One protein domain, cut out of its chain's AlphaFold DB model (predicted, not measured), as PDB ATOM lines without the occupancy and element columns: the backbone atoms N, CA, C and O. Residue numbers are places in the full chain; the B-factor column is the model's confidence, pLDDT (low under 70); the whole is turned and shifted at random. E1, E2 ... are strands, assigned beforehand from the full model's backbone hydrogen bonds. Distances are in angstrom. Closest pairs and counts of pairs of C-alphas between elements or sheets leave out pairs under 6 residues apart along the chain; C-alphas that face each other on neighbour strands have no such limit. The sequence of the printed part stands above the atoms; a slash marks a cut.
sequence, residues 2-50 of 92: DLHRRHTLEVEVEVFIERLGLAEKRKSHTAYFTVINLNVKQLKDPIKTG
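Overview. This is residues 2 to 50 of the 92 residues of an uncharacterized protein of Aphanomyces astaci (UniProt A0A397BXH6). A single long, narrow hairpin of two strands, E1 and E2, makes the long axis of this domain, with no second layer over it. The turn between the strands, residues 19 to 24, lies at one end; at the other lie the first residues, 2 to 7, and a long stretch with no named element, residues 37 to 50, which loops out to Lys 41 and folds back. The printed part has 49 residues, with no named helix and two strands, E1 then E2, in one antiparallel sheet. The class is all strand, though under half of the residues, 23 of 49, are in named elements. The whole is extended, with a radius of gyration of the C-alphas of 16.9 A, and spans 48 by 27 by 15 A.

Along the chain. E1, residues 8 to 18, runs 31.6 A from C-alpha 8 at (75.886, 90.575, 105.005) to C-alpha 18 at (103.153, 83.724, 90.600). E2, residues 25 to 36, runs 30.8 A and ends with C-alpha 36 at (75.257, 86.729, 103.038). E2 bends by 62 degrees at Ser 28.

Arrangement. E1 and E2 form a hairpin of antiparallel neighbours, with 161 degrees between their directions. C-alphas 8 and 36 face each other at 4.4 A, and C-alphas 18 and 25 at 5.0 A. Within hydrogen-bond range are N 11 and O 33, at 2.8 A, and N 28 and O 15, also at 2.8 A.

Size, cuts and confidence. The two C-alphas farthest apart, those of Asp 2 and Gly 21, are 51.9 A apart. The printed part has no cut, and the link from E1 to E2, six residues, is short. The C-alphas of residues 37 to 50 lie 12 to 21 A from the mean of the C-alphas. Mean pLDDT of the printed part is 83.7; residues 2 to 5 and residue 50 are under 70.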
ATOM      1  N   ASP A   2      72.746 102.023 115.359       32.47
ATOM      2  CA  ASP A   2      71.666 101.047 115.256       32.47
ATOM      3  C   ASP A   2      72.218  99.715 114.734       32.47
ATOM      4  O   ASP A   2      72.645  99.607 113.580       32.47
ATOM      5  N   LEU A   3      72.269  98.722 115.623       41.50
ATOM      6  CA  LEU A   3      72.806  97.384 115.400       41.50
ATOM      7  C   LEU A   3      71.804  96.580 114.560       41.50
ATOM      8  O   LEU A   3      71.300  95.543 114.991       41.50
ATOM      9  N   HIS A   4      71.478  97.079 113.364       47.06
ATOM     10  CA  HIS A   4      70.829  96.288 112.331       47.06
ATOM     11  C   HIS A   4      71.698  95.055 112.173       47.06
ATOM     12  O   HIS A   4      72.828  95.154 111.692       47.06
ATOM     13  N   ARG A   5      71.215  93.923 112.695       54.88
ATOM     14  CA  ARG A   5      71.948  92.663 112.701       54.88
ATOM     15  C   ARG A   5      72.348  92.389 111.261       54.88
ATOM     16  O   ARG A   5      71.493  92.095 110.423       54.88
ATOM     17  N   ARG A   6      73.625  92.602 110.947       71.88
ATOM     18  CA  ARG A   6      74.098  92.507 109.572       71.88
ATOM     19  C   ARG A   6      74.053  91.035 109.215       71.88
ATOM     20  O   ARG A   6      74.643  90.206 109.893       71.88
ATOM     21  N   HIS A   7      73.287  90.717 108.185       84.19
ATOM     22  CA  HIS A   7      73.299  89.386 107.588       84.19
ATOM     23  C   HIS A   7      74.348  89.321 106.482       84.19
ATOM     24  O   HIS A   7      74.590  88.250 105.951       84.19
ATOM     25  N   THR A   8      74.947  90.457 106.113       84.62
ATOM     26  CA  THR A   8      75.886  90.575 105.005       84.62
ATOM     27  C   THR A   8      77.227  91.149 105.445       84.62
ATOM     28  O   THR A   8      77.296  91.947 106.384       84.62
ATOM     29  N   LEU A   9      78.287  90.739 104.753       85.44
ATOM     30  CA  LEU A   9      79.665  91.189 104.950       85.44
ATOM     31  C   LEU A   9      80.274  91.556 103.591       85.44
ATOM     32  O   LEU A   9      80.009  90.874 102.603       85.44
ATOM     33  N   GLU A  10      81.090  92.610 103.541       85.81
ATOM     34  CA  GLU A  10      81.957  92.871 102.389       85.81
ATOM     35  C   GLU A  10      83.292  92.139 102.582       85.81
ATOM     36  O   GLU A  10      83.916  92.251 103.637       85.81
ATOM     37  N   VAL A  11      83.726  91.395 101.566       86.50
ATOM     38  CA  VAL A  11      85.002  90.676 101.542       86.50
ATOM     39  C   VAL A  11      85.873  91.260 100.437       86.50
ATOM     40  O   VAL A  11      85.459  91.288  99.276       86.50
ATOM     41  N   GLU A  12      87.077  91.705 100.796       89.94
ATOM     42  CA  GLU A  12      88.127  92.063  99.841       89.94
ATOM     43  C   GLU A  12      88.932  90.814  99.470       89.94
ATOM     44  O   GLU A  12      89.370  90.056 100.336       89.94
ATOM     45  N   VAL A  13      89.120  90.601  98.171       91.81
ATOM     46  CA  VAL A  13      89.901  89.494  97.621       91.81
ATOM     47  C   VAL A  13      91.007  90.065  96.751       91.81
ATOM     48  O   VAL A  13      90.746  90.757  95.765       91.81
ATOM     49  N   GLU A  14      92.246  89.731  97.091       94.69
ATOM     50  CA  GLU A  14      93.422  90.061  96.294       94.69
ATOM     51  C   GLU A  14      93.894  88.834  95.516       94.69
ATOM     52  O   GLU A  14      94.088  87.752  96.070       94.69
ATOM     53  N   VAL A  15      94.097  89.003  94.211       93.94
ATOM     54  CA  VAL A  15      94.586  87.942  93.328       93.94
ATOM     55  C   VAL A  15      96.024  88.246  92.954       93.94
ATOM     56  O   VAL A  15      96.309  89.313  92.405       93.94
ATOM     57  N   PHE A  16      96.920  87.293  93.197       94.12
ATOM     58  CA  PHE A  16      98.336  87.381  92.849       94.12
ATOM     59  C   PHE A  16      98.673  86.380  91.746       94.12
ATOM     60  O   PHE A  16      98.161  85.263  91.734       94.12
ATOM     61  N   ILE A  17      99.541  86.786  90.823       92.00
ATOM     62  CA  ILE A  17     100.124  85.901  89.815       92.00
ATOM     63  C   ILE A  17     101.545  85.570  90.257       92.00
ATOM     64  O   ILE A  17     102.360  86.469  90.479       92.00
ATOM     65  N   GLU A  18     101.829  84.277  90.338       90.44
ATOM     66  CA  GLU A  18     103.153  83.724  90.600       90.44
ATOM     67  C   GLU A  18     103.649  83.016  89.337       90.44
ATOM     68  O   GLU A  18     102.912  82.249  88.711       90.44
ATOM     69  N   ARG A  19     104.885  83.305  88.921       85.31
ATOM     70  CA  ARG A  19     105.525  82.621  87.792       85.31
ATOM     71  C   ARG A  19     106.517  81.609  88.342       85.31
ATOM     72  O   ARG A  19     107.412  81.979  89.092       85.31
ATOM     73  N   LEU A  20     106.380  80.349  87.930       81.25
ATOM     74  CA  LEU A  20     107.310  79.283  88.305       81.25
ATOM     75  C   LEU A  20     108.755  79.703  87.988       81.25
ATOM     76  O   LEU A  20     109.060  80.079  86.857       81.25
ATOM     77  N   GLY A  21     109.629  79.648  88.995       80.44
ATOM     78  CA  GLY A  21     111.044  80.018  88.880       80.44
ATOM     79  C   GLY A  21     111.378  81.480  89.212       80.44
ATOM     80  O   GLY A  21     112.556  81.818  89.266       80.44
ATOM     81  N   LEU A  22     110.385  82.334  89.481       76.38
ATOM     82  CA  LEU A  22     110.583  83.688  90.008       76.38
ATOM     83  C   LEU A  22     109.963  83.772  91.407       76.38
ATOM     84  O   LEU A  22     108.790  83.471  91.582       76.38
ATOM     85  N   ALA A  23     110.736  84.215  92.401       78.56
ATOM     86  CA  ALA A  23     110.247  84.379  93.777       78.56
ATOM     87  C   ALA A  23     109.265  85.560  93.943       78.56
ATOM     88  O   ALA A  23     108.701  85.763  95.018       78.56
ATOM     89  N   GLU A  24     109.080  86.368  92.898       84.19
ATOM     90  CA  GLU A  24     108.264  87.574  92.947       84.19
ATOM     91  C   GLU A  24     106.784  87.266  92.672       84.19
ATOM     92  O   GLU A  24     106.415  86.721  91.628       84.19
ATOM     93  N   LYS A  25     105.920  87.677  93.607       88.88
ATOM     94  CA  LYS A  25     104.465  87.668  93.439       88.88
ATOM     95  C   LYS A  25     104.006  89.034  92.961       88.88
ATOM     96  O   LYS A  25     104.250  90.038  93.625       88.88
ATOM     97  N   ARG A  26     103.271  89.073  91.848       91.25
ATOM     98  CA  ARG A  26     102.690  90.319  91.333       91.25
ATOM     99  C   ARG A  26     101.197  90.362  91.611       91.25
ATOM    100  O   ARG A  26     100.460  89.478  91.170       91.25
ATOM    101  N   LYS A  27     100.731  91.419  92.280       93.50
ATOM    102  CA  LYS A  27      99.295  91.674  92.445       93.50
ATOM    103  C   LYS A  27      98.652  91.890  91.073       93.50
ATOM    104  O   LYS A  27      99.135  92.687  90.272       93.50
ATOM    105  N   SER A  28      97.586  91.152  90.798       95.00
ATOM    106  CA  SER A  28      96.859  91.199  89.532       95.00
ATOM    107  C   SER A  28      95.551  91.964  89.659       95.00
ATOM    108  O   SER A  28      95.293  92.848  88.854       95.00
ATOM    109  N   HIS A  29      94.728  91.629  90.653       95.38
ATOM    110  CA  HIS A  29      93.401  92.221  90.820       95.38
ATOM    111  C   HIS A  29      93.063  92.386  92.299       95.38
ATOM    112  O   HIS A  29      93.589  91.673  93.153       95.38
ATOM    113  N   THR A  30      92.165  93.326  92.576       93.81
ATOM    114  CA  THR A  30      91.451  93.434  93.854       93.81
ATOM    115  C   THR A  30      89.969  93.443  93.532       93.81
ATOM    116  O   THR A  30      89.552  94.197  92.651       93.81
ATOM    117  N   ALA A  31      89.186  92.623  94.219       90.44
ATOM    118  CA  ALA A  31      87.742  92.561  94.058       90.44
ATOM    119  C   ALA A  31      87.047  92.643  95.419       90.44
ATOM    120  O   ALA A  31      87.619  92.264  96.438       90.44
ATOM    121  N   TYR A  32      85.809  93.134  95.414       88.75
ATOM    122  CA  TYR A  32      84.983  93.300  96.606       88.75
ATOM    123  C   TYR A  32      83.664  92.569  96.398       88.75
ATOM    124  O   TYR A  32      82.983  92.797  95.398       88.75
ATOM    125  N   PHE A  33      83.306  91.693  97.333       88.12
ATOM    126  CA  PHE A  33      82.089  90.888  97.261       88.12
ATOM    127  C   PHE A  33      81.218  91.134  98.480       88.12
ATOM    128  O   PHE A  33      81.716  91.140  99.601       88.12
ATOM    129  N   THR A  34      79.909  91.266  98.274       86.12
ATOM    130  CA  THR A  34      78.947  91.199  99.377       86.12
ATOM    131  C   THR A  34      78.489  89.756  99.537       86.12
ATOM    132  O   THR A  34      77.864  89.199  98.636       86.12
ATOM    133  N   VAL A  35      78.792  89.151 100.680       87.81
ATOM    134  CA  VAL A  35      78.349  87.799 101.039       87.81
ATOM    135  C   VAL A  35      77.213  87.871 102.047       87.81
ATOM    136  O   VAL A  35      77.128  88.833 102.808       87.81
ATOM    137  N   ILE A  36      76.347  86.858 102.069       89.31
ATOM    138  CA  ILE A  36      75.257  86.729 103.038       89.31
ATOM    139  C   ILE A  36      75.491  85.515 103.936       89.31
ATOM    140  O   ILE A  36      75.814  84.432 103.456       89.31
ATOM    141  N   ASN A  37      75.336  85.698 105.243       89.62
ATOM    142  CA  ASN A  37      75.432  84.636 106.228       89.62
ATOM    143  C   ASN A  37      74.131  83.825 106.240       89.62
ATOM    144  O   ASN A  37      73.050  84.362 106.505       89.62
ATOM    145  N   LEU A  38      74.248  82.530 105.949       91.00
ATOM    146  CA  LEU A  38      73.146  81.576 105.933       91.00
ATOM    147  C   LEU A  38      73.412  80.474 106.958       91.00
ATOM    148  O   LEU A  38      74.533  79.987 107.082       91.00
ATOM    149  N   ASN A  39      72.375  80.049 107.676       89.62
ATOM    150  CA  ASN A  39      72.459  78.874 108.539       89.62
ATOM    151  C   ASN A  39      72.313  77.566 107.740       89.62
ATOM    152  O   ASN A  39      72.057  77.564 106.537       89.62
ATOM    153  N   VAL A  40      72.397  76.428 108.435       93.62
ATOM    154  CA  VAL A  40      72.260  75.081 107.844       93.62
ATOM    155  C   VAL A  40      70.942  74.850 107.089       93.62
ATOM    156  O   VAL A  40      70.860  73.945 106.267       93.62
ATOM    157  N   LYS A  41      69.911  75.665 107.344       95.06
ATOM    158  CA  LYS A  41      68.612  75.624 106.656       95.06
ATOM    159  C   LYS A  41      68.518  76.622 105.494       95.06
ATOM    160  O   LYS A  41      67.419  76.844 104.999       95.06
ATOM    161  N   GLN A  42      69.629  77.238 105.080       90.19
ATOM    162  CA  GLN A  42      69.686  78.276 104.039       90.19
ATOM    163  C   GLN A  42      68.896  79.552 104.384       90.19
ATOM    164  O   GLN A  42      68.515  80.320 103.502       90.19
ATOM    165  N   LEU A  43      68.646  79.810 105.671       90.81
ATOM    166  CA  LEU A  43      67.992  81.036 106.128       90.81
ATOM    167  C   LEU A  43      69.032  82.060 106.571       90.81
ATOM    168  O   LEU A  43      70.060  81.691 107.140       90.81
ATOM    169  N   LYS A  44      68.731  83.346 106.354       89.19
ATOM    170  CA  LYS A  44      69.572  84.466 106.792       89.19
ATOM    171  C   LYS A  44      69.805  84.375 108.300       89.19
ATOM    172  O   LYS A  44      68.844  84.379 109.067       89.19
ATOM    173  N   ASP A  45      71.066  84.312 108.705       88.38
ATOM    174  CA  ASP A  45      71.468  84.243 110.110       88.38
ATOM    175  C   ASP A  45      72.271  85.502 110.471       88.38
ATOM    176  O   ASP A  45      73.156  85.907 109.711       88.38
ATOM    177  N   PRO A  46      71.953  86.198 111.572       86.62
ATOM    178  CA  PRO A  46      72.637  87.435 111.912       86.62
ATOM    179  C   PRO A  46      74.106  87.186 112.261       86.62
ATOM    180  O   PRO A  46      74.426  86.310 113.064       86.62
ATOM    181  N   ILE A  47      75.000  88.011 111.720       84.62
ATOM    182  CA  ILE A  47      76.413  88.011 112.097       84.62
ATOM    183  C   ILE A  47      76.513  88.618 113.501       84.62
ATOM    184  O   ILE A  47      76.217  89.796 113.709       84.62
ATOM    185  N   LYS A  48      76.878  87.787 114.484       78.44
ATOM    186  CA  LYS A  48      76.956  88.175 115.906       78.44
ATOM    187  C   LYS A  48      78.314  88.749 116.299       78.44
ATOM    188  O   LYS A  48      78.404  89.469 117.288       78.44
ATOM    189  N   THR A  49      79.350  88.432 115.532       73.56
ATOM    190  CA  THR A  49      80.715  88.892 115.779       73.56
ATOM    191  C   THR A  49      80.963  90.149 114.956       73.56
ATOM    192  O   THR A  49      80.838  90.126 113.733       73.56
ATOM    193  N   GLY A  50      81.277  91.258 115.625       66.75
ATOM    194  CA  GLY A  50      81.718  92.477 114.949       66.75
ATOM    195  C   GLY A  50      83.085  92.292 114.288       66.75
ATOM    196  O   GLY A  50      83.812  91.350 114.603       66.75
TER     197      GLY A  50